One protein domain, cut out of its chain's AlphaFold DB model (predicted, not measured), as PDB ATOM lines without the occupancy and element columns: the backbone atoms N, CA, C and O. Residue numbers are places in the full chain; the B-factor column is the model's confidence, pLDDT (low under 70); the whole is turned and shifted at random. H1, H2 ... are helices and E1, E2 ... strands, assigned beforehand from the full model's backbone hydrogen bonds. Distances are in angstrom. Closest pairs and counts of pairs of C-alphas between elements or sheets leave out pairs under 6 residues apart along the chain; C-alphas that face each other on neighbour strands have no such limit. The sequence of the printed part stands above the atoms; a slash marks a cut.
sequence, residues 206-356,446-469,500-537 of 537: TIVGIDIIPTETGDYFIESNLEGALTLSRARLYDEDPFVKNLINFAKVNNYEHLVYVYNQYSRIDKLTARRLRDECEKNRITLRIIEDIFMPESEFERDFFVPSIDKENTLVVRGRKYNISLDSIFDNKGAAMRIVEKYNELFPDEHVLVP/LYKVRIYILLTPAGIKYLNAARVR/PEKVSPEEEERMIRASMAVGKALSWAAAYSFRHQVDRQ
ATOM      1  N   THR A 206     214.645 171.649 116.693       96.75
ATOM      2  CA  THR A 206     214.909 173.045 117.042       96.75
ATOM      3  C   THR A 206     215.337 173.828 115.813       96.75
ATOM      4  O   THR A 206     216.148 173.347 115.024       96.75
ATOM      5  N   ILE A 207     214.821 175.048 115.667       97.19
ATOM      6  CA  ILE A 207     215.332 175.984 114.665       97.19
ATOM      7  C   ILE A 207     216.544 176.701 115.233       97.19
ATOM      8  O   ILE A 207     216.458 177.357 116.274       97.19
ATOM      9  N   VAL A 208     217.650 176.620 114.506       96.88
ATOM     10  CA  VAL A 208     218.900 177.294 114.843       96.88
ATOM     11  C   VAL A 208     219.223 178.304 113.753       96.88
ATOM     12  O   VAL A 208     219.180 177.987 112.565       96.88
ATOM     13  N   GLY A 209     219.524 179.535 114.165       96.19
ATOM     14  CA  GLY A 209     220.066 180.556 113.280       96.19
ATOM     15  C   GLY A 209     221.589 180.553 113.348       96.19
ATOM     16  O   GLY A 209     222.132 180.755 114.429       96.19
ATOM     17  N   ILE A 210     222.267 180.406 112.219       96.50
ATOM     18  CA  ILE A 210     223.727 180.355 112.081       96.50
ATOM     19  C   ILE A 210     224.201 181.630 111.386       96.50
ATOM     20  O   ILE A 210     223.630 182.017 110.372       96.50
ATOM     21  N   ASP A 211     225.230 182.282 111.919       95.44
ATOM     22  CA  ASP A 211     225.953 183.350 111.227       95.44
ATOM     23  C   ASP A 211     227.221 182.800 110.572       95.44
ATOM     24  O   ASP A 211     228.100 182.267 111.258       95.44
ATOM     25  N   ILE A 212     227.323 182.997 109.260       96.12
ATOM     26  CA  ILE A 212     228.490 182.664 108.443       96.12
ATOM     27  C   ILE A 212     229.071 183.942 107.832       96.12
ATOM     28  O   ILE A 212     228.324 184.820 107.393       96.12
ATOM     29  N   ILE A 213     230.399 184.039 107.784       95.38
ATOM     30  CA  ILE A 213     231.111 185.013 106.946       95.38
ATOM     31  C   ILE A 213     231.772 184.244 105.795       95.38
ATOM     32  O   ILE A 213     232.736 183.512 106.039       95.38
ATOM     33  N   PRO A 214     231.270 184.378 104.554       93.62
ATOM     34  CA  PRO A 214     231.898 183.750 103.401       93.62
ATOM     35  C   PRO A 214     233.191 184.485 103.030       93.62
ATOM     36  O   PRO A 214     233.241 185.713 103.012       93.62
ATOM     37  N   THR A 215     234.244 183.735 102.720       91.56
ATOM     38  CA  THR A 215     235.535 184.245 102.218       91.56
ATOM     39  C   THR A 215     235.985 183.454 100.989       91.56
ATOM     40  O   THR A 215     235.338 182.474 100.622       91.56
ATOM     41  N   GLU A 216     237.081 183.831 100.338       88.19
ATOM     42  CA  GLU A 216     237.655 183.020  99.249       88.19
ATOM     43  C   GLU A 216     238.180 181.666  99.745       88.19
ATOM     44  O   GLU A 216     238.076 180.668  99.039       88.19
ATOM     45  N   THR A 217     238.680 181.606 100.984       88.19
ATOM     46  CA  THR A 217     239.298 180.398 101.552       88.19
ATOM     47  C   THR A 217     238.304 179.451 102.223       88.19
ATOM     48  O   THR A 217     238.683 178.348 102.597       88.19
ATOM     49  N   GLY A 218     237.058 179.878 102.449       91.50
ATOM     50  CA  GLY A 218     236.034 179.059 103.105       91.50
ATOM     51  C   GLY A 218     234.951 179.859 103.825       91.50
ATOM     52  O   GLY A 218     234.915 181.094 103.770       91.50
ATOM     53  N   ASP A 219     234.040 179.147 104.486       94.94
ATOM     54  CA  ASP A 219     232.913 179.719 105.226       94.94
ATOM     55  C   ASP A 219     233.178 179.720 106.727       94.94
ATOM     56  O   ASP A 219     233.194 178.676 107.375       94.94
ATOM     57  N   TYR A 220     233.372 180.909 107.298       95.75
ATOM     58  CA  TYR A 220     233.662 181.037 108.721       95.75
ATOM     59  C   TYR A 220     232.377 181.016 109.545       95.75
ATOM     60  O   TYR A 220     231.560 181.936 109.462       95.75
ATOM     61  N   PHE A 221     232.230 180.000 110.391       96.25
ATOM     62  CA  PHE A 221     231.208 179.927 111.428       96.25
ATOM     63  C   PHE A 221     231.511 180.902 112.564       96.25
ATOM     64  O   PHE A 221     232.511 180.774 113.267       96.25
ATOM     65  N   ILE A 222     230.630 181.885 112.758       93.88
ATOM     66  CA  ILE A 222     230.837 182.956 113.741       93.88
ATOM     67  C   ILE A 222     230.071 182.705 115.036       93.88
ATOM     68  O   ILE A 222     230.593 182.947 116.127       93.88
ATOM     69  N   GLU A 223     228.809 182.301 114.913       92.56
ATOM     70  CA  GLU A 223     227.939 181.948 116.032       92.56
ATOM     71  C   GLU A 223     226.689 181.213 115.546       92.56
ATOM     72  O   GLU A 223     226.241 181.372 114.409       92.56
ATOM     73  N   SER A 224     226.076 180.460 116.451       93.69
ATOM     74  CA  SER A 224     224.709 179.977 116.321       93.69
ATOM     75  C   SER A 224     223.888 180.513 117.485       93.69
ATOM     76  O   SER A 224     224.400 180.630 118.597       93.69
ATOM     77  N   ASN A 225     222.622 180.834 117.221       92.38
ATOM     78  CA  ASN A 225     221.684 181.297 118.232       92.38
ATOM     79  C   ASN A 225     220.338 180.582 118.061       92.38
ATOM     80  O   ASN A 225     219.875 180.326 116.941       92.38
ATOM     81  N   LEU A 226     219.671 180.339 119.181       91.62
ATOM     82  CA  LEU A 226     218.236 180.101 119.197       91.62
ATOM     83  C   LEU A 226     217.511 181.429 119.014       91.62
ATOM     84  O   LEU A 226     218.071 182.497 119.247       91.62
ATOM     85  N   GLU A 227     216.256 181.370 118.570       83.50
ATOM     86  CA  GLU A 227     215.472 182.582 118.302       83.50
ATOM     87  C   GLU A 227     216.187 183.518 117.322       83.50
ATOM     88  O   GLU A 227     216.284 184.719 117.566       83.50
ATOM     89  N   GLY A 228     216.696 182.961 116.216       74.81
ATOM     90  CA  GLY A 228     217.579 183.621 115.245       74.81
ATOM     91  C   GLY A 228     216.990 184.813 114.476       74.81
ATOM     92  O   GLY A 228     217.320 185.005 113.314       74.81
ATOM     93  N   ALA A 229     216.109 185.610 115.078       76.88
ATOM     94  CA  ALA A 229     215.448 186.765 114.497       76.88
ATOM     95  C   ALA A 229     214.660 186.403 113.229       76.88
ATOM     96  O   ALA A 229     214.853 187.013 112.179       76.88
ATOM     97  N   LEU A 230     213.751 185.423 113.346       81.12
ATOM     98  CA  LEU A 230     212.732 185.102 112.334       81.12
ATOM     99  C   LEU A 230     211.786 186.295 112.158       81.12
ATOM    100  O   LEU A 230     210.690 186.356 112.707       81.12
ATOM    101  N   THR A 231     212.274 187.305 111.455       83.44
ATOM    102  CA  THR A 231     211.623 188.599 111.304       83.44
ATOM    103  C   THR A 231     210.775 188.633 110.042       83.44
ATOM    104  O   THR A 231     211.006 187.903 109.071       83.44
ATOM    105  N   LEU A 232     209.811 189.553 110.045       88.19
ATOM    106  CA  LEU A 232     208.993 189.859 108.878       88.19
ATOM    107  C   LEU A 232     209.835 190.388 107.707       88.19
ATOM    108  O   LEU A 232     209.500 190.125 106.558       88.19
ATOM    109  N   SER A 233     210.925 191.118 107.972       87.50
ATOM    110  CA  SER A 233     211.810 191.618 106.912       87.50
ATOM    111  C   SER A 233     212.419 190.475 106.105       87.50
ATOM    112  O   SER A 233     212.404 190.550 104.884       87.50
ATOM    113  N   ARG A 234     212.839 189.384 106.758       90.56
ATOM    114  CA  ARG A 234     213.306 188.165 106.079       90.56
ATOM    115  C   ARG A 234     212.211 187.523 105.229       90.56
ATOM    116  O   ARG A 234     212.464 187.195 104.079       90.56
ATOM    117  N   ALA A 235     210.992 187.384 105.756       90.50
ATOM    118  CA  ALA A 235     209.890 186.786 104.995       90.50
ATOM    119  C   ALA A 235     209.520 187.631 103.759       90.50
ATOM    120  O   ALA A 235     209.190 187.085 102.710       90.50
ATOM    121  N   ARG A 236     209.610 188.963 103.861       94.75
ATOM    122  CA  ARG A 236     209.328 189.905 102.765       94.75
ATOM    123  C   ARG A 236     210.361 189.909 101.649       94.75
ATOM    124  O   ARG A 236     210.063 190.456 100.595       94.75
ATOM    125  N   LEU A 237     211.547 189.340 101.869       93.50
ATOM    126  CA  LEU A 237     212.518 189.209 100.791       93.50
ATOM    127  C   LEU A 237     211.951 188.334  99.677       93.50
ATOM    128  O   LEU A 237     212.175 188.629  98.516       93.50
ATOM    129  N   TYR A 238     211.197 187.291 100.011       92.62
ATOM    130  CA  TYR A 238     210.804 186.261  99.060       92.62
ATOM    131  C   TYR A 238     209.309 186.301  98.746       92.62
ATOM    132  O   TYR A 238     208.495 186.512  99.648       92.62
ATOM    133  N   ASP A 239     208.950 186.033  97.491       92.56
ATOM    134  CA  ASP A 239     207.556 185.841  97.075       92.56
ATOM    135  C   ASP A 239     207.021 184.506  97.620       92.56
ATOM    136  O   ASP A 239     206.011 184.477  98.332       92.56
ATOM    137  N   GLU A 240     207.782 183.427  97.411       92.62
ATOM    138  CA  GLU A 240     207.648 182.139  98.102       92.62
ATOM    139  C   GLU A 240     208.669 182.054  99.240       92.62
ATOM    140  O   GLU A 240     209.863 182.137  98.983       92.62
ATOM    141  N   ASP A 241     208.238 181.873 100.492       94.88
ATOM    142  CA  ASP A 241     209.162 181.821 101.637       94.88
ATOM    143  C   ASP A 241     209.916 180.478 101.692       94.88
ATOM    144  O   ASP A 241     209.301 179.463 102.053       94.88
ATOM    145  N   PRO A 242     211.236 180.439 101.401       96.00
ATOM    146  CA  PRO A 242     211.992 179.190 101.388       96.00
ATOM    147  C   PRO A 242     211.978 178.515 102.756       96.00
ATOM    148  O   PRO A 242     211.924 177.291 102.830       96.00
ATOM    149  N   PHE A 243     211.929 179.302 103.838       96.81
ATOM    150  CA  PHE A 243     211.885 178.777 105.198       96.81
ATOM    151  C   PHE A 243     210.663 177.887 105.411       96.81
ATOM    152  O   PHE A 243     210.778 176.779 105.935       96.81
ATOM    153  N   VAL A 244     209.492 178.371 104.988       97.81
ATOM    154  CA  VAL A 244     208.226 177.643 105.113       97.81
ATOM    155  C   VAL A 244     208.234 176.437 104.182       97.81
ATOM    156  O   VAL A 244     208.022 175.316 104.637       97.81
ATOM    157  N   LYS A 245     208.555 176.647 102.901       98.00
ATOM    158  CA  LYS A 245     208.569 175.591 101.881       98.00
ATOM    159  C   LYS A 245     209.476 174.426 102.276       98.00
ATOM    160  O   LYS A 245     209.068 173.269 102.216       98.00
ATOM    161  N   ASN A 246     210.692 174.718 102.734       98.38
ATOM    162  CA  ASN A 246     211.653 173.698 103.141       98.38
ATOM    163  C   ASN A 246     211.258 172.990 104.438       98.38
ATOM    164  O   ASN A 246     211.507 171.787 104.552       98.38
ATOM    165  N   LEU A 247     210.623 173.692 105.381       98.50
ATOM    166  CA  LEU A 247     210.094 173.078 106.595       98.50
ATOM    167  C   LEU A 247     208.972 172.079 106.271       98.50
ATOM    168  O   LEU A 247     209.017 170.939 106.732       98.50
ATOM    169  N   ILE A 248     208.001 172.477 105.447       98.62
ATOM    170  CA  ILE A 248     206.887 171.606 105.045       98.62
ATOM    171  C   ILE A 248     207.379 170.450 104.172       98.62
ATOM    172  O   ILE A 248     206.939 169.318 104.345       98.62
ATOM    173  N   ASN A 249     208.357 170.689 103.298       98.50
ATOM    174  CA  ASN A 249     208.984 169.621 102.523       98.50
ATOM    175  C   ASN A 249     209.687 168.593 103.426       98.50
ATOM    176  O   ASN A 249     209.559 167.394 103.202       98.50
ATOM    177  N   PHE A 250     210.391 169.035 104.474       98.56
ATOM    178  CA  PHE A 250     210.948 168.110 105.463       98.56
ATOM    179  C   PHE A 250     209.848 167.316 106.167       98.56
ATOM    180  O   PHE A 250     210.000 166.108 106.341       98.56
ATOM    181  N   ALA A 251     208.739 167.972 106.521       98.50
ATOM    182  CA  ALA A 251     207.612 167.298 107.144       98.50
ATOM    183  C   ALA A 251     207.043 166.186 106.231       98.50
ATOM    184  O   ALA A 251     206.905 165.036 106.638       98.50
ATOM    185  N   LYS A 252     206.825 166.515 104.954       98.19
ATOM    186  CA  LYS A 252     206.301 165.607 103.929       98.19
ATOM    187  C   LYS A 252     207.219 164.422 103.634       98.19
ATOM    188  O   LYS A 252     206.754 163.292 103.611       98.19
ATOM    189  N   VAL A 253     208.514 164.665 103.409       98.06
ATOM    190  CA  VAL A 253     209.491 163.606 103.074       98.06
ATOM    191  C   VAL A 253     209.616 162.569 104.196       98.06
ATOM    192  O   VAL A 253     209.904 161.409 103.929       98.06
ATOM    193  N   ASN A 254     209.368 162.977 105.440       97.81
ATOM    194  CA  ASN A 254     209.411 162.107 106.614       97.81
ATOM    195  C   ASN A 254     208.013 161.628 107.060       97.81
ATOM    196  O   ASN A 254     207.860 161.141 108.178       97.81
ATOM    197  N   ASN A 255     206.999 161.761 106.196       97.94
ATOM    198  CA  ASN A 255     205.632 161.282 106.420       97.94
ATOM    199  C   ASN A 255     204.961 161.826 107.695       97.94
ATOM    200  O   ASN A 255     204.190 161.120 108.339       97.94
ATOM    201  N   TYR A 256     205.245 163.073 108.081       98.56
ATOM    202  CA  TYR A 256     204.509 163.716 109.170       98.56
ATOM    203  C   TYR A 256     203.170 164.267 108.663       98.56
ATOM    204  O   TYR A 256     203.117 164.988 107.667       98.56
ATOM    205  N   GLU A 257     202.100 163.983 109.398       98.56
ATOM    206  CA  GLU A 257     200.734 164.459 109.137       98.56
ATOM    207  C   GLU A 257     200.380 165.683 109.989       98.56
ATOM    208  O   GLU A 257     199.429 166.418 109.701       98.56
ATOM    209  N   HIS A 258     201.156 165.935 111.045       98.75
ATOM    210  CA  HIS A 258     200.951 167.047 111.960       98.75
ATOM    211  C   HIS A 258     202.231 167.863 112.136       98.75
ATOM    212  O   HIS A 258     203.317 167.321 112.341       98.75
ATOM    213  N   LEU A 259     202.091 169.188 112.115       98.69
ATOM    214  CA  LEU A 259     203.153 170.140 112.415       98.69
ATOM    215  C   LEU A 259     202.743 171.018 113.598       98.69
ATOM    216  O   LEU A 259     201.799 171.804 113.512       98.69
ATOM    217  N   VAL A 260     203.500 170.929 114.689       98.44
ATOM    218  CA  VAL A 260     203.371 171.812 115.852       98.44
ATOM    219  C   VAL A 260     204.521 172.809 115.851       98.44
ATOM    220  O   VAL A 260     205.669 172.461 116.117       98.44
ATOM    221  N   TYR A 261     204.218 174.071 115.572       97.69
ATOM    222  CA  TYR A 261     205.194 175.149 115.490       97.69
ATOM    223  C   TYR A 261     205.192 175.994 116.770       97.69
ATOM    224  O   TYR A 261     204.352 176.880 116.947       97.69
ATOM    225  N   VAL A 262     206.139 175.725 117.675       97.00
ATOM    226  CA  VAL A 262     206.319 176.477 118.928       97.00
ATOM    227  C   VAL A 262     207.174 177.711 118.651       97.00
ATOM    228  O   VAL A 262     208.394 177.624 118.494       97.00
ATOM    229  N   TYR A 263     206.534 178.874 118.586       94.44
ATOM    230  CA  TYR A 263     207.173 180.130 118.211       94.44
ATOM    231  C   TYR A 263     208.014 180.748 119.342       94.44
ATOM    232  O   TYR A 263     207.941 180.337 120.506       94.44
ATOM    233  N   ASN A 264     208.842 181.734 118.980       87.56
ATOM    234  CA  ASN A 264     209.840 182.356 119.856       87.56
ATOM    235  C   ASN A 264     209.227 183.045 121.102       87.56
ATOM    236  O   ASN A 264     208.023 183.290 121.163       87.56
ATOM    237  N   GLN A 265     210.057 183.369 122.104       84.94
ATOM    238  CA  GLN A 265     209.580 183.911 123.390       84.94
ATOM    239  C   GLN A 265     209.335 185.435 123.416       84.94
ATOM    240  O   GLN A 265     208.790 185.966 124.389       84.94
ATOM    241  N   TYR A 266     209.792 186.178 122.402       83.38
ATOM    242  CA  TYR A 266     209.881 187.646 122.457       83.38
ATOM    243  C   TYR A 266     208.979 188.377 121.467       83.38
ATOM    244  O   TYR A 266     208.762 189.581 121.626       83.38
ATOM    245  N   SER A 267     208.446 187.691 120.464       87.06
ATOM    246  CA  SER A 267     207.556 188.275 119.476       87.06
ATOM    247  C   SER A 267     206.418 187.334 119.121       87.06
ATOM    248  O   SER A 267     206.497 186.119 119.277       87.06
ATOM    249  N   ARG A 268     205.337 187.937 118.630       90.88
ATOM    250  CA  ARG A 268     204.261 187.205 117.968       90.88
ATOM    251  C   ARG A 268     204.715 186.745 116.596       90.88
ATOM    252  O   ARG A 268     205.549 187.412 115.968       90.88
ATOM    253  N   ILE A 269     204.140 185.645 116.129       92.88
ATOM    254  CA  ILE A 269     204.302 185.259 114.736       92.88
ATOM    255  C   ILE A 269     203.694 186.360 113.868       92.88
ATOM    256  O   ILE A 269     202.628 186.907 114.161       92.88
ATOM    257  N   ASP A 270     204.413 186.767 112.827       93.12
ATOM    258  CA  ASP A 270     203.862 187.745 111.905       93.12
ATOM    259  C   ASP A 270     202.791 187.086 111.020       93.12
ATOM    260  O   ASP A 270     202.859 185.899 110.689       93.12
ATOM    261  N   LYS A 271     201.784 187.873 110.625       94.50
ATOM    262  CA  LYS A 271     200.643 187.373 109.844       94.50
ATOM    263  C   LYS A 271     201.059 186.765 108.502       94.50
ATOM    264  O   LYS A 271     200.377 185.868 108.019       94.50
ATOM    265  N   LEU A 272     202.145 187.253 107.894       95.75
ATOM    266  CA  LEU A 272     202.612 186.764 106.599       95.75
ATOM    267  C   LEU A 272     203.197 185.355 106.737       95.75
ATOM    268  O   LEU A 272     202.780 184.462 106.005       95.75
ATOM    269  N   THR A 273     204.098 185.142 107.698       94.94
ATOM    270  CA  THR A 273     204.674 183.823 108.000       94.94
ATOM    271  C   THR A 273     203.588 182.837 108.428       94.94
ATOM    272  O   THR A 273     203.556 181.716 107.931       94.94
ATOM    273  N   ALA A 274     202.660 183.248 109.304       96.56
ATOM    274  CA  ALA A 274     201.572 182.378 109.752       96.56
ATOM    275  C   ALA A 274     200.642 181.954 108.605       96.56
ATOM    276  O   ALA A 274     200.305 180.778 108.499       96.56
ATOM    277  N   ARG A 275     200.266 182.893 107.724       97.50
ATOM    278  CA  ARG A 275     199.482 182.592 106.519       97.50
ATOM    279  C   ARG A 275     200.226 181.615 105.611       97.50
ATOM    280  O   ARG A 275     199.684 180.575 105.289       97.50
ATOM    281  N   ARG A 276     201.495 181.891 105.286       97.44
ATOM    282  CA  ARG A 276     202.297 181.006 104.426       97.44
ATOM    283  C   ARG A 276     202.437 179.594 104.997       97.44
ATOM    284  O   ARG A 276     202.360 178.637 104.241       97.44
ATOM    285  N   LEU A 277     202.621 179.457 106.315       97.75
ATOM    286  CA  LEU A 277     202.633 178.147 106.976       97.75
ATOM    287  C   LEU A 277     201.302 177.412 106.793       97.75
ATOM    288  O   LEU A 277     201.328 176.227 106.479       97.75
ATOM    289  N   ARG A 278     200.163 178.096 106.980       98.31
ATOM    290  CA  ARG A 278     198.826 177.511 106.779       98.31
ATOM    291  C   ARG A 278     198.638 177.053 105.337       98.31
ATOM    292  O   ARG A 278     198.346 175.881 105.134       98.31
ATOM    293  N   ASP A 279     198.890 177.942 104.379       98.31
ATOM    294  CA  ASP A 279     198.688 177.682 102.951       98.31
ATOM    295  C   ASP A 279     199.538 176.484 102.478       98.31
ATOM    296  O   ASP A 279     199.040 175.568 101.824       98.31
ATOM    297  N   GLU A 280     200.824 176.434 102.857       98.38
ATOM    298  CA  GLU A 280     201.706 175.318 102.486       98.38
ATOM    299  C   GLU A 280     201.363 174.012 103.221       98.38
ATOM    300  O   GLU A 280     201.484 172.933 102.637       98.38
ATOM    301  N   CYS A 281     200.905 174.076 104.475       98.56
ATOM    302  CA  CYS A 281     200.424 172.899 105.202       98.56
ATOM    303  C   CYS A 281     199.159 172.318 104.559       98.56
ATOM    304  O   CYS A 281     199.109 171.116 104.303       98.56
ATOM    305  N   GLU A 282     198.175 173.160 104.235       98.38
ATOM    306  CA  GLU A 282     196.922 172.759 103.588       98.38
ATOM    307  C   GLU A 282     197.188 172.084 102.237       98.38
ATOM    308  O   GLU A 282     196.742 170.960 101.998       98.38
ATOM    309  N   LYS A 283     198.029 172.705 101.402       98.25
ATOM    310  CA  LYS A 283     198.461 172.154 100.108       98.25
ATOM    311  C   LYS A 283     199.096 170.764 100.222       98.25
ATOM    312  O   LYS A 283     198.967 169.953  99.306       98.25
ATOM    313  N   ASN A 284     199.787 170.485 101.326       98.19
ATOM    314  CA  ASN A 284     200.468 169.213 101.565       98.19
ATOM    315  C   ASN A 284     199.710 168.285 102.530       98.19
ATOM    316  O   ASN A 284     200.258 167.253 102.904       98.19
ATOM    317  N   ARG A 285     198.457 168.610 102.891       98.31
ATOM    318  CA  ARG A 285     197.607 167.835 103.818       98.31
ATOM    319  C   ARG A 285     198.244 167.607 105.196       98.31
ATOM    320  O   ARG A 285     198.042 166.568 105.812       98.31
ATOM    321  N   ILE A 286     198.991 168.592 105.687       98.62
ATOM    322  CA  ILE A 286     199.584 168.584 107.027       98.62
ATOM    323  C   ILE A 286     198.716 169.447 107.942       98.62
ATOM    324  O   ILE A 286     198.415 170.596 107.631       98.62
ATOM    325  N   THR A 287     198.312 168.923 109.095       98.50
ATOM    326  CA  THR A 287     197.579 169.716 110.090       98.50
ATOM    327  C   THR A 287     198.550 170.620 110.841       98.50
ATOM    328  O   THR A 287     199.481 170.134 111.483       98.50
ATOM    329  N   LEU A 288     198.312 171.930 110.809       98.56
ATOM    330  CA  LEU A 288     199.155 172.918 111.477       98.56
ATOM    331  C   LEU A 288     198.581 173.351 112.830       98.56
ATOM    332  O   LEU A 288     197.425 173.755 112.927       98.56
ATOM    333  N   ARG A 289     199.440 173.392 113.851       98.06
ATOM    334  CA  ARG A 289     199.191 174.045 115.142       98.06
ATOM    335  C   ARG A 289     200.327 175.019 115.440       98.06
ATOM    336  O   ARG A 289     201.480 174.612 115.522       98.06
ATOM    337  N   ILE A 290     200.017 176.303 115.608       97.81
ATOM    338  CA  ILE A 290     200.999 177.329 115.998       97.81
ATOM    339  C   ILE A 290     200.793 177.667 117.474       97.81
ATOM    340  O   ILE A 290     199.667 177.939 117.888       97.81
ATOM    341  N   ILE A 291     201.886 177.674 118.239       97.38
ATOM    342  CA  ILE A 291     201.892 177.980 119.672       97.38
ATOM    343  C   ILE A 291     202.790 179.190 119.923       97.38
ATOM    344  O   ILE A 291     204.011 179.125 119.772       97.38
ATOM    345  N   GLU A 292     202.189 180.303 120.324       96.25
ATOM    346  CA  GLU A 292     202.892 181.501 120.777       96.25
ATOM    347  C   GLU A 292     203.253 181.410 122.266       96.25
ATOM    348  O   GLU A 292     202.853 180.493 122.983       96.25
ATOM    349  N   ASP A 293     204.077 182.340 122.742       94.81
ATOM    350  CA  ASP A 293     204.458 182.401 124.153       94.81
ATOM    351  C   ASP A 293     203.270 182.839 125.026       94.81
ATOM    352  O   ASP A 293     202.525 183.755 124.667       94.81
ATOM    353  N   ILE A 294     203.100 182.200 126.192       95.75
ATOM    354  CA  ILE A 294     201.972 182.457 127.106       95.75
ATOM    355  C   ILE A 294     201.852 183.929 127.522       95.75
ATOM    356  O   ILE A 294     200.761 184.419 127.818       95.75
ATOM    357  N   PHE A 295     202.967 184.660 127.523       94.81
ATOM    358  CA  PHE A 295     203.011 186.066 127.888       94.81
ATOM    359  C   PHE A 295     202.690 186.995 126.716       94.81
ATOM    360  O   PHE A 295     202.781 188.210 126.891       94.81
ATOM    361  N   MET A 296     202.365 186.487 125.524       92.31
ATOM    362  CA  MET A 296     201.962 187.323 124.394       92.31
ATOM    363  C   MET A 296     200.526 187.850 124.548       92.31
ATOM    364  O   MET A 296     199.657 187.151 125.085       92.31
ATOM    365  N   PRO A 297     200.253 189.081 124.064       90.56
ATOM    366  CA  PRO A 297     198.890 189.595 123.906       90.56
ATOM    367  C   PRO A 297     197.969 188.620 123.166       90.56
ATOM    368  O   PRO A 297     198.449 187.709 122.494       90.56
ATOM    369  N   GLU A 298     196.654 188.830 123.244       88.81
ATOM    370  CA  GLU A 298     195.697 187.988 122.505       88.81
ATOM    371  C   GLU A 298     195.965 187.947 121.003       88.81
ATOM    372  O   GLU A 298     196.307 188.950 120.364       88.81
ATOM    373  N   SER A 299     195.832 186.735 120.476       91.50
ATOM    374  CA  SER A 299     195.946 186.375 119.074       91.50
ATOM    375  C   SER A 299     195.009 185.197 118.796       91.50
ATOM    376  O   SER A 299     194.401 184.637 119.709       91.50
ATOM    377  N   GLU A 300     194.884 184.844 117.523       94.50
ATOM    378  CA  GLU A 300     194.140 183.665 117.065       94.50
ATOM    379  C   GLU A 300     194.869 182.338 117.350       94.50
ATOM    380  O   GLU A 300     194.319 181.270 117.093       94.50
ATOM    381  N   PHE A 301     196.111 182.391 117.839       96.19
ATOM    382  CA  PHE A 301     196.946 181.216 118.053       96.19
ATOM    383  C   PHE A 301     196.884 180.743 119.499       96.19
ATOM    384  O   PHE A 301     196.643 181.512 120.436       96.19
ATOM    385  N   GLU A 302     197.160 179.456 119.681       96.12
ATOM    386  CA  GLU A 302     197.339 178.908 121.011       96.12
ATOM    387  C   GLU A 302     198.547 179.545 121.695       96.12
ATOM    388  O   GLU A 302     199.511 179.969 121.056       96.12
ATOM    389  N   ARG A 303     198.489 179.620 123.023       95.25
ATOM    390  CA  ARG A 303     199.532 180.204 123.848       95.25
ATOM    391  C   ARG A 303     199.871 179.261 124.980       95.25
ATOM    392  O   ARG A 303     199.041 179.003 125.844       95.25
ATOM    393  N   ASP A 304     201.114 178.819 124.992       95.50
ATOM    394  CA  ASP A 304     201.685 178.032 126.076       95.50
ATOM    395  C   ASP A 304     203.130 178.483 126.264       95.50
ATOM    396  O   ASP A 304     203.767 179.016 125.355       95.50
ATOM    397  N   PHE A 305     203.658 178.317 127.466       93.69
ATOM    398  CA  PHE A 305     205.070 178.477 127.736       93.69
ATOM    399  C   PHE A 305     205.850 177.202 127.378       93.69
ATOM    400  O   PHE A 305     206.975 177.291 126.879       93.69
ATOM    401  N   PHE A 306     205.271 176.025 127.589       94.56
ATOM    402  CA  PHE A 306     205.937 174.750 127.352       94.56
ATOM    403  C   PHE A 306     205.694 174.215 125.941       94.56
ATOM    404  O   PHE A 306     204.841 174.694 125.196       94.56
ATOM    405  N   VAL A 307     206.496 173.225 125.566       93.25
ATOM    406  CA  VAL A 307     206.216 172.380 124.409       93.25
ATOM    407  C   VAL A 307     205.064 171.443 124.793       93.25
ATOM    408  O   VAL A 307     205.140 170.826 125.863       93.25
ATOM    409  N   PRO A 308     204.007 171.322 123.969       91.81
ATOM    410  CA  PRO A 308     202.857 170.502 124.321       91.81
ATOM    411  C   PRO A 308     203.222 169.015 124.357       91.81
ATOM    412  O   PRO A 308     204.111 168.542 123.637       91.81
ATOM    413  N   SER A 309     202.486 168.256 125.167       89.12
ATOM    414  CA  SER A 309     202.445 166.802 125.034       89.12
ATOM    415  C   SER A 309     201.812 166.433 123.696       89.12
ATOM    416  O   SER A 309     200.784 167.001 123.325       89.12
ATOM    417  N   ILE A 310     202.422 165.480 122.997       92.56
ATOM    418  CA  ILE A 310     201.924 164.977 121.721       92.56
ATOM    419  C   ILE A 310     201.266 163.620 121.947       92.56
ATOM    420  O   ILE A 310     201.892 162.685 122.447       92.56
ATOM    421  N   ASP A 311     199.992 163.561 121.594       89.50
ATOM    422  CA  ASP A 311     199.124 162.389 121.599       89.50
ATOM    423  C   ASP A 311     198.990 161.760 120.205       89.50
ATOM    424  O   ASP A 311     198.793 160.553 120.101       89.50
ATOM    425  N   LYS A 312     199.148 162.555 119.140       94.56
ATOM    426  CA  LYS A 312     199.047 162.092 117.750       94.56
ATOM    427  C   LYS A 312     200.378 161.582 117.191       94.56
ATOM    428  O   LYS A 312     201.414 162.236 117.323       94.56
ATOM    429  N   GLU A 313     200.333 160.440 116.516       96.88
ATOM    430  CA  GLU A 313     201.452 159.896 115.737       96.88
ATOM    431  C   GLU A 313     201.794 160.794 114.539       96.88
ATOM    432  O   GLU A 313     201.072 161.748 114.246       96.88
ATOM    433  N   ASN A 314     202.914 160.530 113.861       98.12
ATOM    434  CA  ASN A 314     203.344 161.271 112.669       98.12
ATOM    435  C   ASN A 314     203.391 162.794 112.900       98.12
ATOM    436  O   ASN A 314     202.984 163.590 112.051       98.12
ATOM    437  N   THR A 315     203.905 163.216 114.059       98.56
ATOM    438  CA  THR A 315     203.955 164.632 114.447       98.56
ATOM    439  C   THR A 315     205.378 165.179 114.449       98.56
ATOM    440  O   THR A 315     206.246 164.716 115.193       98.56
ATOM    441  N   LEU A 316     205.592 166.263 113.704       98.56
ATOM    442  CA  LEU A 316     206.782 167.098 113.799       98.56
ATOM    443  C   LEU A 316     206.517 168.286 114.729       98.56
ATOM    444  O   LEU A 316     205.702 169.161 114.442       98.56
ATOM    445  N   VAL A 317     207.253 168.360 115.832       98.25
ATOM    446  CA  VAL A 317     207.283 169.510 116.736       98.25
ATOM    447  C   VAL A 317     208.525 170.336 116.450       98.25
ATOM    448  O   VAL A 317     209.651 169.863 116.589       98.25
ATOM    449  N   VAL A 318     208.335 171.598 116.090       97.50
ATOM    450  CA  VAL A 318     209.419 172.526 115.779       97.50
ATOM    451  C   VAL A 318     209.485 173.607 116.838       97.50
ATOM    452  O   VAL A 318     208.593 174.447 116.968       97.50
ATOM    453  N   ARG A 319     210.584 173.603 117.583       95.56
ATOM    454  CA  ARG A 319     210.879 174.557 118.642       95.56
ATOM    455  C   ARG A 319     211.690 175.728 118.093       95.56
ATOM    456  O   ARG A 319     212.885 175.608 117.841       95.56
ATOM    457  N   GLY A 320     211.050 176.885 117.966       93.62
ATOM    458  CA  GLY A 320     211.706 178.172 117.718       93.62
ATOM    459  C   GLY A 320     212.041 178.956 118.992       93.62
ATOM    460  O   GLY A 320     212.550 180.069 118.893       93.62
ATOM    461  N   ARG A 321     211.726 178.409 120.175       92.00
ATOM    462  CA  ARG A 321     211.839 179.061 121.488       92.00
ATOM    463  C   ARG A 321     213.083 178.634 122.263       92.00
ATOM    464  O   ARG A 321     213.443 177.458 122.256       92.00
ATOM    465  N   LYS A 322     213.667 179.574 123.008       92.88
ATOM    466  CA  LYS A 322     214.746 179.313 123.969       92.88
ATOM    467  C   LYS A 322     214.213 179.216 125.404       92.88
ATOM    468  O   LYS A 322     213.516 180.111 125.871       92.88
ATOM    469  N   TYR A 323     214.627 178.180 126.128       92.00
ATOM    470  CA  TYR A 323     214.305 177.919 127.534       92.00
ATOM    471  C   TYR A 323     215.474 178.209 128.497       92.00
ATOM    472  O   TYR A 323     215.266 178.318 129.700       92.00
ATOM    473  N   ASN A 324     216.688 178.444 127.985       89.25
ATOM    474  CA  ASN A 324     217.926 178.630 128.765       89.25
ATOM    475  C   ASN A 324     218.336 177.378 129.566       89.25
ATOM    476  O   ASN A 324     218.897 177.483 130.659       89.25
ATOM    477  N   ILE A 325     218.053 176.201 129.015       92.06
ATOM    478  CA  ILE A 325     218.435 174.893 129.567       92.06
ATOM    479  C   ILE A 325     219.784 174.418 129.002       92.06
ATOM    480  O   ILE A 325     220.383 175.062 128.137       92.06
ATOM    481  N   SER A 326     220.264 173.272 129.476       92.62
ATOM    482  CA  SER A 326     221.512 172.658 129.022       92.62
ATOM    483  C   SER A 326     221.543 172.380 127.516       92.62
ATOM    484  O   SER A 326     222.508 172.770 126.861       92.62
ATOM    485  N   LEU A 327     220.466 171.830 126.942       93.44
ATOM    486  CA  LEU A 327     220.344 171.613 125.491       93.44
ATOM    487  C   LEU A 327     220.522 172.914 124.701       93.44
ATOM    488  O   LEU A 327     221.233 172.948 123.704       93.44
ATOM    489  N   ASP A 328     219.917 174.008 125.159       93.69
ATOM    490  CA  ASP A 328     220.001 175.294 124.465       93.69
ATOM    491  C   ASP A 328     221.430 175.837 124.436       93.69
ATOM    492  O   ASP A 328     221.799 176.547 123.508       93.69
ATOM    493  N   SER A 329     222.249 175.477 125.427       89.44
ATOM    494  CA  SER A 329     223.648 175.900 125.491       89.44
ATOM    495  C   SER A 329     224.502 175.282 124.380       89.44
ATOM    496  O   SER A 329     225.523 175.865 124.041       89.44
ATOM    497  N   ILE A 330     224.086 174.156 123.784       90.75
ATOM    498  CA  ILE A 330     224.734 173.596 122.584       90.75
ATOM    499  C   ILE A 330     224.542 174.535 121.392       90.75
ATOM    500  O   ILE A 330     225.471 174.754 120.624       90.75
ATOM    501  N   PHE A 331     223.344 175.102 121.250       92.00
ATOM    502  CA  PHE A 331     222.955 175.855 120.058       92.00
ATOM    503  C   PHE A 331     223.144 177.366 120.186       92.00
ATOM    504  O   PHE A 331     223.247 178.033 119.165       92.00
ATOM    505  N   ASP A 332     223.143 177.911 121.403       89.38
ATOM    506  CA  ASP A 332     223.064 179.358 121.647       89.38
ATOM    507  C   ASP A 332     224.286 179.939 122.372       89.38
ATOM    508  O   ASP A 332     224.471 181.155 122.438       89.38
ATOM    509  N   ASN A 333     225.149 179.095 122.946       86.94
ATOM    510  CA  ASN A 333     226.371 179.584 123.572       86.94
ATOM    511  C   ASN A 333     227.490 179.685 122.532       86.94
ATOM    512  O   ASN A 333     228.039 178.672 122.114       86.94
ATOM    513  N   LYS A 334     227.881 180.914 122.180       84.69
ATOM    514  CA  LYS A 334     228.887 181.201 121.140       84.69
ATOM    515  C   LYS A 334     230.181 180.406 121.311       84.69
ATOM    516  O   LYS A 334     230.637 179.764 120.375       84.69
ATOM    517  N   GLY A 335     230.754 180.425 122.515       82.25
ATOM    518  CA  GLY A 335     232.002 179.713 122.798       82.25
ATOM    519  C   GLY A 335     231.836 178.196 122.747       82.25
ATOM    520  O   GLY A 335     232.723 177.490 122.281       82.25
ATOM    521  N   ALA A 336     230.693 177.689 123.206       83.19
ATOM    522  CA  ALA A 336     230.424 176.259 123.228       83.19
ATOM    523  C   ALA A 336     230.146 175.703 121.821       83.19
ATOM    524  O   ALA A 336     230.716 174.680 121.459       83.19
ATOM    525  N   ALA A 337     229.341 176.401 121.016       90.25
ATOM    526  CA  ALA A 337     229.028 176.018 119.643       90.25
ATOM    527  C   ALA A 337     230.280 175.993 118.751       90.25
ATOM    528  O   ALA A 337     230.468 175.042 118.003       90.25
ATOM    529  N   MET A 338     231.170 176.987 118.870       89.50
ATOM    530  CA  MET A 338     232.438 176.996 118.122       89.50
ATOM    531  C   MET A 338     233.314 175.793 118.480       89.50
ATOM    532  O   MET A 338     233.722 175.063 117.586       89.50
ATOM    533  N   ARG A 339     233.489 175.507 119.778       86.38
ATOM    534  CA  ARG A 339     234.236 174.325 120.239       86.38
ATOM    535  C   ARG A 339     233.629 173.005 119.770       86.38
ATOM    536  O   ARG A 339     234.357 172.048 119.535       86.38
ATOM    537  N   ILE A 340     232.299 172.927 119.674       90.25
ATOM    538  CA  ILE A 340     231.618 171.753 119.117       90.25
ATOM    539  C   ILE A 340     232.002 171.568 117.649       90.25
ATOM    540  O   ILE A 340     232.328 170.450 117.263       90.25
ATOM    541  N   VAL A 341     231.968 172.637 116.847       92.69
ATOM    542  CA  VAL A 341     232.333 172.581 115.422       92.69
ATOM    543  C   VAL A 341     233.811 172.232 115.251       92.69
ATOM    544  O   VAL A 341     234.116 171.328 114.484       92.69
ATOM    545  N   GLU A 342     234.714 172.856 116.013       90.25
ATOM    546  CA  GLU A 342     236.151 172.530 116.008       90.25
ATOM    547  C   GLU A 342     236.385 171.047 116.313       90.25
ATOM    548  O   GLU A 342     236.975 170.332 115.507       90.25
ATOM    549  N   LYS A 343     235.841 170.554 117.432       87.00
ATOM    550  CA  LYS A 343     235.993 169.153 117.843       87.00
ATOM    551  C   LYS A 343     235.364 168.179 116.848       87.00
ATOM    552  O   LYS A 343     235.878 167.083 116.651       87.00
ATOM    553  N   TYR A 344     234.236 168.546 116.242       91.50
ATOM    554  CA  TYR A 344     233.627 167.730 115.199       91.50
ATOM    555  C   TYR A 344     234.536 167.653 113.972       91.50
ATOM    556  O   TYR A 344     234.779 166.552 113.500       91.50
ATOM    557  N   ASN A 345     235.094 168.777 113.516       91.06
ATOM    558  CA  ASN A 345     236.002 168.823 112.369       91.06
ATOM    559  C   ASN A 345     237.330 168.091 112.633       91.06
ATOM    560  O   ASN A 345     237.896 167.509 111.715       91.06
ATOM    561  N   GLU A 346     237.822 168.063 113.875       89.50
ATOM    562  CA  GLU A 346     238.984 167.240 114.256       89.50
ATOM    563  C   GLU A 346     238.720 165.736 114.077       89.50
ATOM    564  O   GLU A 346     239.620 164.982 113.708       89.50
ATOM    565  N   LEU A 347     237.489 165.290 114.350       87.94
ATOM    566  CA  LEU A 347     237.084 163.882 114.265       87.94
ATOM    567  C   LEU A 347     236.580 163.495 112.869       87.94
ATOM    568  O   LEU A 347     236.766 162.362 112.426       87.94
ATOM    569  N   PHE A 348     235.930 164.433 112.193       90.81
ATOM    570  CA  PHE A 348     235.285 164.285 110.897       90.81
ATOM    571  C   PHE A 348     235.650 165.508 110.046       90.81
ATOM    572  O   PHE A 348     234.855 166.445 109.972       90.81
ATOM    573  N   PRO A 349     236.853 165.533 109.441       86.38
ATOM    574  CA  PRO A 349     237.314 166.681 108.670       86.38
ATOM    575  C   PRO A 349     236.288 167.117 107.619       86.38
ATOM    576  O   PRO A 349     235.935 166.347 106.727       86.38
ATOM    577  N   ASP A 350     235.807 168.354 107.749       82.06
ATOM    578  CA  ASP A 350     234.887 169.006 106.819       82.06
ATOM    579  C   ASP A 350     235.500 170.353 106.417       82.06
ATOM    580  O   ASP A 350     235.606 171.281 107.221       82.06
ATOM    581  N   GLU A 351     235.965 170.436 105.172       82.00
ATOM    582  CA  GLU A 351     236.654 171.612 104.627       82.00
ATOM    583  C   GLU A 351     235.715 172.798 104.369       82.00
ATOM    584  O   GLU A 351     236.169 173.916 104.132       82.00
ATOM    585  N   HIS A 352     234.397 172.582 104.415       82.88
ATOM    586  CA  HIS A 352     233.436 173.618 104.059       82.88
ATOM    587  C   HIS A 352     233.221 174.642 105.169       82.88
ATOM    588  O   HIS A 352     232.707 175.720 104.882       82.88
ATOM    589  N   VAL A 353     233.578 174.335 106.419       90.62
ATOM    590  CA  VAL A 353     233.352 175.234 107.555       90.62
ATOM    591  C   VAL A 353     234.628 175.447 108.341       90.62
ATOM    592  O   VAL A 353     235.200 174.521 108.912       90.62
ATOM    593  N   LEU A 354     235.009 176.713 108.444       93.50
ATOM    594  CA  LEU A 354     236.123 177.171 109.254       93.50
ATOM    595  C   LEU A 354     235.594 177.787 110.548       93.50
ATOM    596  O   LEU A 354     234.525 178.399 110.574       93.50
ATOM    597  N   VAL A 355     236.358 177.666 111.626       93.50
ATOM    598  CA  VAL A 355     236.098 178.392 112.872       93.50
ATOM    599  C   VAL A 355     237.214 179.419 113.041       93.50
ATOM    600  O   VAL A 355     238.387 179.068 112.909       93.50
ATOM    601  N   PRO A 356     236.890 180.702 113.273       93.25
ATOM    602  CA  PRO A 356     237.916 181.704 113.503       93.25
ATOM    603  C   PRO A 356     238.671 181.403 114.793       93.25
ATOM    604  O   PRO A 356     238.060 181.114 115.827       93.25
ATOM    605  N   LEU A 446     230.495 195.557 104.723       92.06
ATOM    606  CA  LEU A 446     230.611 194.215 105.284       92.06
ATOM    607  C   LEU A 446     229.246 193.545 105.278       92.06
ATOM    608  O   LEU A 446     228.222 194.178 105.548       92.06
ATOM    609  N   TYR A 447     229.232 192.243 105.044       93.31
ATOM    610  CA  TYR A 447     228.035 191.447 105.223       93.31
ATOM    611  C   TYR A 447     228.359 190.130 105.919       93.31
ATOM    612  O   TYR A 447     229.501 189.680 105.985       93.31
ATOM    613  N   LYS A 448     227.314 189.531 106.476       93.81
ATOM    614  CA  LYS A 448     227.306 188.139 106.918       93.81
ATOM    615  C   LYS A 448     226.077 187.467 106.336       93.81
ATOM    616  O   LYS A 448     225.106 188.150 105.998       93.81
ATOM    617  N   VAL A 449     226.067 186.146 106.303       94.94
ATOM    618  CA  VAL A 449     224.876 185.388 105.940       94.94
ATOM    619  C   VAL A 449     224.277 184.762 107.192       94.94
ATOM    620  O   VAL A 449     224.939 184.010 107.904       94.94
ATOM    621  N   ARG A 450     223.011 185.089 107.472       95.56
ATOM    622  CA  ARG A 450     222.211 184.415 108.498       95.56
ATOM    623  C   ARG A 450     221.468 183.263 107.839       95.56
ATOM    624  O   ARG A 450     220.595 183.489 107.003       95.56
ATOM    625  N   ILE A 451     221.787 182.049 108.254       96.94
ATOM    626  CA  ILE A 451     221.168 180.812 107.785       96.94
ATOM    627  C   ILE A 451     220.245 180.274 108.871       96.94
ATOM    628  O   ILE A 451     220.545 180.386 110.056       96.94
ATOM    629  N   TYR A 452     219.128 179.676 108.484       97.62
ATOM    630  CA  TYR A 452     218.213 178.981 109.376       97.62
ATOM    631  C   TYR A 452     218.190 177.508 109.017       97.62
ATOM    632  O   TYR A 452     217.954 177.150 107.863       97.62
ATOM    633  N   ILE A 453     218.390 176.661 110.020       97.94
ATOM    634  CA  ILE A 453     218.286 175.214 109.874       97.94
ATOM    635  C   ILE A 453     217.321 174.640 110.906       97.94
ATOM    636  O   ILE A 453     217.204 175.155 112.020       97.94
ATOM    637  N   LEU A 454     216.643 173.559 110.537       98.25
ATOM    638  CA  LEU A 454     215.951 172.673 111.461       98.25
ATOM    639  C   LEU A 454     216.911 171.547 111.852       98.25
ATOM    640  O   LEU A 454     217.376 170.799 110.991       98.25
ATOM    641  N   LEU A 455     217.179 171.422 113.150       97.50
ATOM    642  CA  LEU A 455     217.946 170.323 113.730       97.50
ATOM    643  C   LEU A 455     217.003 169.317 114.379       97.50
ATOM    644  O   LEU A 455     216.282 169.671 115.314       97.50
ATOM    645  N   THR A 456     217.032 168.067 113.918       96.69
ATOM    646  CA  THR A 456     216.288 166.947 114.512       96.69
ATOM    647  C   THR A 456     217.154 165.683 114.551       96.69
ATOM    648  O   THR A 456     218.082 165.574 113.747       96.69
ATOM    649  N   PRO A 457     216.844 164.685 115.400       94.06
ATOM    650  CA  PRO A 457     217.503 163.380 115.306       94.06
ATOM    651  C   PRO A 457     217.203 162.621 114.004       94.06
ATOM    652  O   PRO A 457     218.009 161.794 113.594       94.06
ATOM    653  N   ALA A 458     216.071 162.904 113.347       93.31
ATOM    654  CA  ALA A 458     215.697 162.298 112.065       93.31
ATOM    655  C   ALA A 458     216.460 162.906 110.871       93.31
ATOM    656  O   ALA A 458     216.492 162.335 109.786       93.31
ATOM    657  N   GLY A 459     217.086 164.070 111.058       95.44
ATOM    658  CA  GLY A 459     217.837 164.753 110.016       95.44
ATOM    659  C   GLY A 459     217.941 166.257 110.231       95.44
ATOM    660  O   GLY A 459     217.240 166.861 111.048       95.44
ATOM    661  N   ILE A 460     218.829 166.856 109.445       97.56
ATOM    662  CA  ILE A 460     219.064 168.297 109.394       97.56
ATOM    663  C   ILE A 460     218.430 168.826 108.112       97.56
ATOM    664  O   ILE A 460     218.555 168.207 107.054       97.56
ATOM    665  N   LYS A 461     217.774 169.982 108.192       98.00
ATOM    666  CA  LYS A 461     217.195 170.639 107.021       98.00
ATOM    667  C   LYS A 461     217.590 172.106 106.968       98.00
ATOM    668  O   LYS A 461     217.264 172.866 107.875       98.00
ATOM    669  N   TYR A 462     218.215 172.511 105.868       98.25
ATOM    670  CA  TYR A 462     218.321 173.918 105.492       98.25
ATOM    671  C   TYR A 462     216.931 174.507 105.226       98.25
ATOM    672  O   TYR A 462     216.152 173.935 104.459       98.25
ATOM    673  N   LEU A 463     216.619 175.637 105.863       97.62
ATOM    674  CA  LEU A 463     215.330 176.313 105.730       97.62
ATOM    675  C   LEU A 463     215.441 177.535 104.820       97.62
ATOM    676  O   LEU A 463     214.731 177.607 103.823       97.62
ATOM    677  N   ASN A 464     216.320 178.483 105.142       96.56
ATOM    678  CA  ASN A 464     216.633 179.619 104.274       96.56
ATOM    679  C   ASN A 464     217.938 180.294 104.707       96.56
ATOM    680  O   ASN A 464     218.391 180.115 105.837       96.56
ATOM    681  N   ALA A 465     218.455 181.173 103.859       96.25
ATOM    682  CA  ALA A 465     219.509 182.116 104.186       96.25
ATOM    683  C   ALA A 465     219.075 183.550 103.851       96.25
ATOM    684  O   ALA A 465     218.103 183.777 103.125       96.25
ATOM    685  N   ALA A 466     219.744 184.529 104.444       94.75
ATOM    686  CA  ALA A 466     219.632 185.936 104.084       94.75
ATOM    687  C   ALA A 466     220.983 186.609 104.325       94.75
ATOM    688  O   ALA A 466     221.574 186.446 105.400       94.75
ATOM    689  N   ARG A 467     221.449 187.397 103.355       93.69
ATOM    690  CA  ARG A 467     222.540 188.339 103.604       93.69
ATOM    691  C   ARG A 467     222.035 189.387 104.581       93.69
ATOM    692  O   ARG A 467     220.886 189.814 104.514       93.69
ATOM    693  N   VAL A 468     222.893 189.808 105.491       92.50
ATOM    694  CA  VAL A 468     222.698 191.028 106.265       92.50
ATOM    695  C   VAL A 468     223.897 191.896 105.957       92.50
ATOM    696  O   VAL A 468     225.020 191.462 106.181       92.50
ATOM    697  N   ARG A 469     223.671 193.098 105.440       92.81
ATOM    698  CA  ARG A 469     224.720 194.071 105.126       92.81
ATOM    699  C   ARG A 469     224.848 195.104 106.243       92.81
ATOM    700  O   ARG A 469     223.857 195.418 106.914       92.81
ATOM    701  N   PRO A 500     218.717 193.414 105.467       92.50
ATOM    702  CA  PRO A 500     218.583 192.052 104.975       92.50
ATOM    703  C   PRO A 500     218.394 192.043 103.453       92.50
ATOM    704  O   PRO A 500     217.614 192.832 102.923       92.50
ATOM    705  N   GLU A 501     219.069 191.125 102.772       93.75
ATOM    706  CA  GLU A 501     219.084 190.978 101.314       93.75
ATOM    707  C   GLU A 501     218.985 189.488 100.935       93.75
ATOM    708  O   GLU A 501     219.305 188.598 101.737       93.75
ATOM    709  N   LYS A 502     218.505 189.201  99.717       94.31
ATOM    710  CA  LYS A 502     218.494 187.830  99.187       94.31
ATOM    711  C   LYS A 502     219.928 187.341  98.978       94.31
ATOM    712  O   LYS A 502     220.814 188.113  98.622       94.31
ATOM    713  N   VAL A 503     220.121 186.048  99.181       93.12
ATOM    714  CA  VAL A 503     221.340 185.331  98.793       93.12
ATOM    715  C   VAL A 503     221.215 184.987  97.302       93.12
ATOM    716  O   VAL A 503     220.106 184.697  96.848       93.12
ATOM    717  N   SER A 504     222.300 185.071  96.521       91.94
ATOM    718  CA  SER A 504     222.272 184.599  95.124       91.94
ATOM    719  C   SER A 504     222.190 183.066  95.084       91.94
ATOM    720  O   SER A 504     222.592 182.435  96.060       91.94
ATOM    721  N   PRO A 505     221.714 182.437  93.997       93.12
ATOM    722  CA  PRO A 505     221.649 180.975  93.910       93.12
ATOM    723  C   PRO A 505     222.992 180.278  94.192       93.12
ATOM    724  O   PRO A 505     223.041 179.305  94.940       93.12
ATOM    725  N   GLU A 506     224.096 180.821  93.674       91.31
ATOM    726  CA  GLU A 506     225.442 180.258  93.839       91.31
ATOM    727  C   GLU A 506     225.914 180.340  95.295       91.31
ATOM    728  O   GLU A 506     226.490 179.395  95.843       91.31
ATOM    729  N   GLU A 507     225.655 181.472  95.956       92.56
ATOM    730  CA  GLU A 507     225.960 181.607  97.376       92.56
ATOM    731  C   GLU A 507     225.001 180.761  98.223       92.56
ATOM    732  O   GLU A 507     225.420 180.204  99.231       92.56
ATOM    733  N   GLU A 508     223.746 180.574  97.815       94.88
ATOM    734  CA  GLU A 508     222.790 179.728  98.529       94.88
ATOM    735  C   GLU A 508     223.248 178.266  98.561       94.88
ATOM    736  O   GLU A 508     223.242 177.659  99.631       94.88
ATOM    737  N   GLU A 509     223.750 177.717  97.454       94.69
ATOM    738  CA  GLU A 509     224.344 176.372  97.438       94.69
ATOM    739  C   GLU A 509     225.525 176.241  98.406       94.69
ATOM    740  O   GLU A 509     225.657 175.244  99.127       94.69
ATOM    741  N   ARG A 510     226.373 177.271  98.457       93.88
ATOM    742  CA  ARG A 510     227.493 177.351  99.396       93.88
ATOM    743  C   ARG A 510     227.003 177.383 100.849       93.88
ATOM    744  O   ARG A 510     227.492 176.620 101.682       93.88
ATOM    745  N   MET A 511     225.981 178.183 101.143       96.00
ATOM    746  CA  MET A 511     225.360 178.272 102.469       96.00
ATOM    747  C   MET A 511     224.642 176.983 102.874       96.00
ATOM    748  O   MET A 511     224.664 176.614 104.052       96.00
ATOM    749  N   ILE A 512     224.047 176.252 101.928       96.81
ATOM    750  CA  ILE A 512     223.492 174.920 102.179       96.81
ATOM    751  C   ILE A 512     224.610 173.995 102.665       96.81
ATOM    752  O   ILE A 512     224.478 173.424 103.744       96.81
ATOM    753  N   ARG A 513     225.740 173.895 101.952       95.44
ATOM    754  CA  ARG A 513     226.866 173.038 102.375       95.44
ATOM    755  C   ARG A 513     227.394 173.418 103.761       95.44
ATOM    756  O   ARG A 513     227.413 172.568 104.653       95.44
ATOM    757  N   ALA A 514     227.720 174.695 103.971       95.81
ATOM    758  CA  ALA A 514     228.261 175.185 105.240       95.81
ATOM    759  C   ALA A 514     227.294 174.961 106.419       95.81
ATOM    760  O   ALA A 514     227.678 174.486 107.489       95.81
ATOM    761  N   SER A 515     226.002 175.245 106.234       96.25
ATOM    762  CA  SER A 515     225.013 175.062 107.303       96.25
ATOM    763  C   SER A 515     224.731 173.598 107.628       96.25
ATOM    764  O   SER A 515     224.473 173.279 108.788       96.25
ATOM    765  N   MET A 516     224.815 172.699 106.645       96.56
ATOM    766  CA  MET A 516     224.697 171.261 106.882       96.56
ATOM    767  C   MET A 516     225.899 170.731 107.673       96.56
ATOM    768  O   MET A 516     225.696 169.937 108.588       96.56
ATOM    769  N   ALA A 517     227.116 171.196 107.385       95.62
ATOM    770  CA  ALA A 517     228.321 170.859 108.148       95.62
ATOM    771  C   ALA A 517     228.225 171.324 109.615       95.62
ATOM    772  O   ALA A 517     228.316 170.504 110.533       95.62
ATOM    773  N   VAL A 518     227.892 172.602 109.858       96.88
ATOM    774  CA  VAL A 518     227.623 173.106 111.223       96.88
ATOM    775  C   VAL A 518     226.490 172.313 111.884       96.88
ATOM    776  O   VAL A 518     226.583 171.921 113.047       96.88
ATOM    777  N   GLY A 519     225.413 172.042 111.146       96.94
ATOM    778  CA  GLY A 519     224.268 171.295 111.648       96.94
ATOM    779  C   GLY A 519     224.620 169.872 112.082       96.94
ATOM    780  O   GLY A 519     224.091 169.412 113.097       96.94
ATOM    781  N   LYS A 520     225.529 169.189 111.369       96.19
ATOM    782  CA  LYS A 520     226.046 167.863 111.745       96.19
ATOM    783  C   LYS A 520     226.808 167.934 113.060       96.19
ATOM    784  O   LYS A 520     226.509 167.141 113.946       96.19
ATOM    785  N   ALA A 521     227.701 168.909 113.221       95.25
ATOM    786  CA  ALA A 521     228.458 169.097 114.457       95.25
ATOM    787  C   ALA A 521     227.541 169.352 115.666       95.25
ATOM    788  O   ALA A 521     227.646 168.683 116.697       95.25
ATOM    789  N   LEU A 522     226.578 170.269 115.527       95.56
ATOM    790  CA  LEU A 522     225.619 170.585 116.591       95.56
ATOM    791  C   LEU A 522     224.690 169.400 116.906       95.56
ATOM    792  O   LEU A 522     224.401 169.138 118.075       95.56
ATOM    793  N   SER A 523     224.244 168.663 115.883       95.00
ATOM    794  CA  SER A 523     223.415 167.461 116.059       95.00
ATOM    795  C   SER A 523     224.195 166.323 116.705       95.00
ATOM    796  O   SER A 523     223.651 165.636 117.565       95.00
ATOM    797  N   TRP A 524     225.465 166.147 116.335       92.94
ATOM    798  CA  TRP A 524     226.372 165.187 116.956       92.94
ATOM    799  C   TRP A 524     226.522 165.479 118.448       92.94
ATOM    800  O   TRP A 524     226.293 164.585 119.257       92.94
ATOM    801  N   ALA A 525     226.794 166.730 118.832       92.44
ATOM    802  CA  ALA A 525     226.887 167.105 120.243       92.44
ATOM    803  C   ALA A 525     225.570 166.864 121.002       92.44
ATOM    804  O   ALA A 525     225.582 166.342 122.117       92.44
ATOM    805  N   ALA A 526     224.423 167.187 120.395       93.44
ATOM    806  CA  ALA A 526     223.119 166.938 121.005       93.44
ATOM    807  C   ALA A 526     222.833 165.433 121.184       93.44
ATOM    808  O   ALA A 526     222.438 165.011 122.270       93.44
ATOM    809  N   ALA A 527     223.075 164.618 120.155       91.38
ATOM    810  CA  ALA A 527     222.896 163.165 120.203       91.38
ATOM    811  C   ALA A 527     223.867 162.486 121.182       91.38
ATOM    812  O   ALA A 527     223.521 161.521 121.859       91.38
ATOM    813  N   TYR A 528     225.086 163.010 121.280       87.25
ATOM    814  CA  TYR A 528     226.113 162.479 122.162       87.25
ATOM    815  C   TYR A 528     225.800 162.763 123.640       87.25
ATOM    816  O   TYR A 528     225.961 161.893 124.498       87.25
ATOM    817  N   SER A 529     225.303 163.959 123.960       87.19
ATOM    818  CA  SER A 529     225.051 164.365 125.347       87.19
ATOM    819  C   SER A 529     223.712 163.893 125.917       87.19
ATOM    820  O   SER A 529     223.623 163.610 127.118       87.19
ATOM    821  N   PHE A 530     222.668 163.781 125.095       87.50
ATOM    822  CA  PHE A 530     221.301 163.536 125.562       87.50
ATOM    823  C   PHE A 530     220.793 162.145 125.185       87.50
ATOM    824  O   PHE A 530     221.104 161.616 124.122       87.50
ATOM    825  N   ARG A 531     219.992 161.523 126.060       80.94
ATOM    826  CA  ARG A 531     219.418 160.205 125.747       80.94
ATOM    827  C   ARG A 531     218.331 160.321 124.686       80.94
ATOM    828  O   ARG A 531     217.330 161.006 124.885       80.94
ATOM    829  N   HIS A 532     218.461 159.508 123.645       64.81
ATOM    830  CA  HIS A 532     217.357 159.104 122.782       64.81
ATOM    831  C   HIS A 532     216.567 157.990 123.484       64.81
ATOM    832  O   HIS A 532     216.776 156.810 123.221       64.81
ATOM    833  N   GLN A 533     215.740 158.317 124.480       56.25
ATOM    834  CA  GLN A 533     214.845 157.302 125.046       56.25
ATOM    835  C   GLN A 533     213.630 157.116 124.139       56.25
ATOM    836  O   GLN A 533     213.006 158.089 123.746       56.25
ATOM    837  N   VAL A 534     213.241 155.872 123.875       55.09
ATOM    838  CA  VAL A 534     211.848 155.572 123.527       55.09
ATOM    839  C   VAL A 534     211.044 155.833 124.799       55.09
ATOM    840  O   VAL A 534     211.405 155.306 125.855       55.09
ATOM    841  N   ASP A 535     210.011 156.675 124.737       51.22
ATOM    842  CA  ASP A 535     209.090 156.865 125.860       51.22
ATOM    843  C   ASP A 535     208.345 155.529 126.069       51.22
ATOM    844  O   ASP A 535     207.272 155.316 125.514       51.22
ATOM    845  N   ARG A 536     208.926 154.591 126.832       46.84
ATOM    846  CA  ARG A 536     208.174 153.446 127.359       46.84
ATOM    847  C   ARG A 536     207.191 154.037 128.365       46.84
ATOM    848  O   ARG A 536     207.636 154.566 129.386       46.84
ATOM    849  N   GLN A 537     205.917 154.087 127.974       44.47
ATOM    850  CA  GLN A 537     204.820 154.586 128.803       44.47
ATOM    851  C   GLN A 537     204.763 153.863 130.145       44.47
ATOM    852  O   GLN A 537     205.027 152.637 130.163       44.47
TER     853      GLN A 537
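AT A GLANCE: This is residues 206 to 356, 446 to 469 and 500 to 537 of the 537 residues of an uncharacterized protein of Nitrospirae bacterium (UniProt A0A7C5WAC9). A long, strongly twisted sheet of four strands, E2 E1 E6 E7, curls round the long helix H6, with H4 and H5 packed on H6 and on the E2 side of the sheet. On the other face, by E7, H2 lies between this sheet and a smaller sheet, E4 E3 E5, with H3 beside H2 on the smaller sheet. The printed part has 213 residues, with six named helices and seven named strands in the order E1 E2 H1 H2 E3 H3 E4 E5 H4 H5 E6 E7 H6; the class is mixed, the larger sheet antiparallel, the smaller parallel. The whole is compact, with a radius of gyration of the C-alphas of 16.9 A and spans of 47 by 43 by 33 A.

HOW THE PARTS SIT: E1, residues 206 to 214, forms a hairpin with E2, residues 219 to 225; N 211 and O 223 are 2.8 A apart. Antiparallel to E1 is E6, residues 447 to 456, with N 210 and O 451 at 2.8 A. E6 forms a hairpin with E7, residues 459 to 469, with N 450 and O 466 at 2.9 A. This sheet curls round H6, residues 505 to 529; Tyr 462 of E7 and Ile 512 have the closest C-alphas, 6.2 A. H1, residues 232 to 237, only grazes the sheet. With H4, residues 326 to 332, and H6 on one face and H2, residues 242 to 253, on the other, there are three layers. H5, residues 334 to 347, touches H6, about perpendicular at 90 degrees; the closest C-alphas are Val 341 and Ala 521, 5.3 A. H4 and H5 touch only at the corner. E3, residues 258 to 262, H3, residues 271 to 283, and E4, residues 287 to 292, make a strand-helix-strand unit, parallel neighbours with a helix between, its crossover right-handed; N 261 and O 289 are 2.8 A apart. E3 also neighbours E5, residues 315 to 319, with N 260 and O 316 at 2.8 A. H2 and H3 are on the same face, giving two layers. Every O i to N i+4 pair is within hydrogen-bond range in H1, H2, H3, H5 and H6; H4 has 1 of 3, and 3 of 4 O i to N i+3 pairs.

IN THESE COORDINATES: E1 begins at C-alpha 206 (214.909, 173.045, 117.042) and measures 24.3 A. E6 measures 28.7 A, E7 30.5 A and H5 20.4 A. H6, 35.7 A, ends at C-alpha 529 (225.051, 164.365, 125.347).

THE WHOLE: The C-alphas of Leu 446 and Gln 537, the two farthest apart, are 52.8 A apart. Residues 357 to 445 and 470 to 499 are not printed; the C-alpha gaps are 16.7 A and 6.5 A. The E4 to E5 link is long, 22 residues. Residues 532 to 537 of the model have pLDDT under 70.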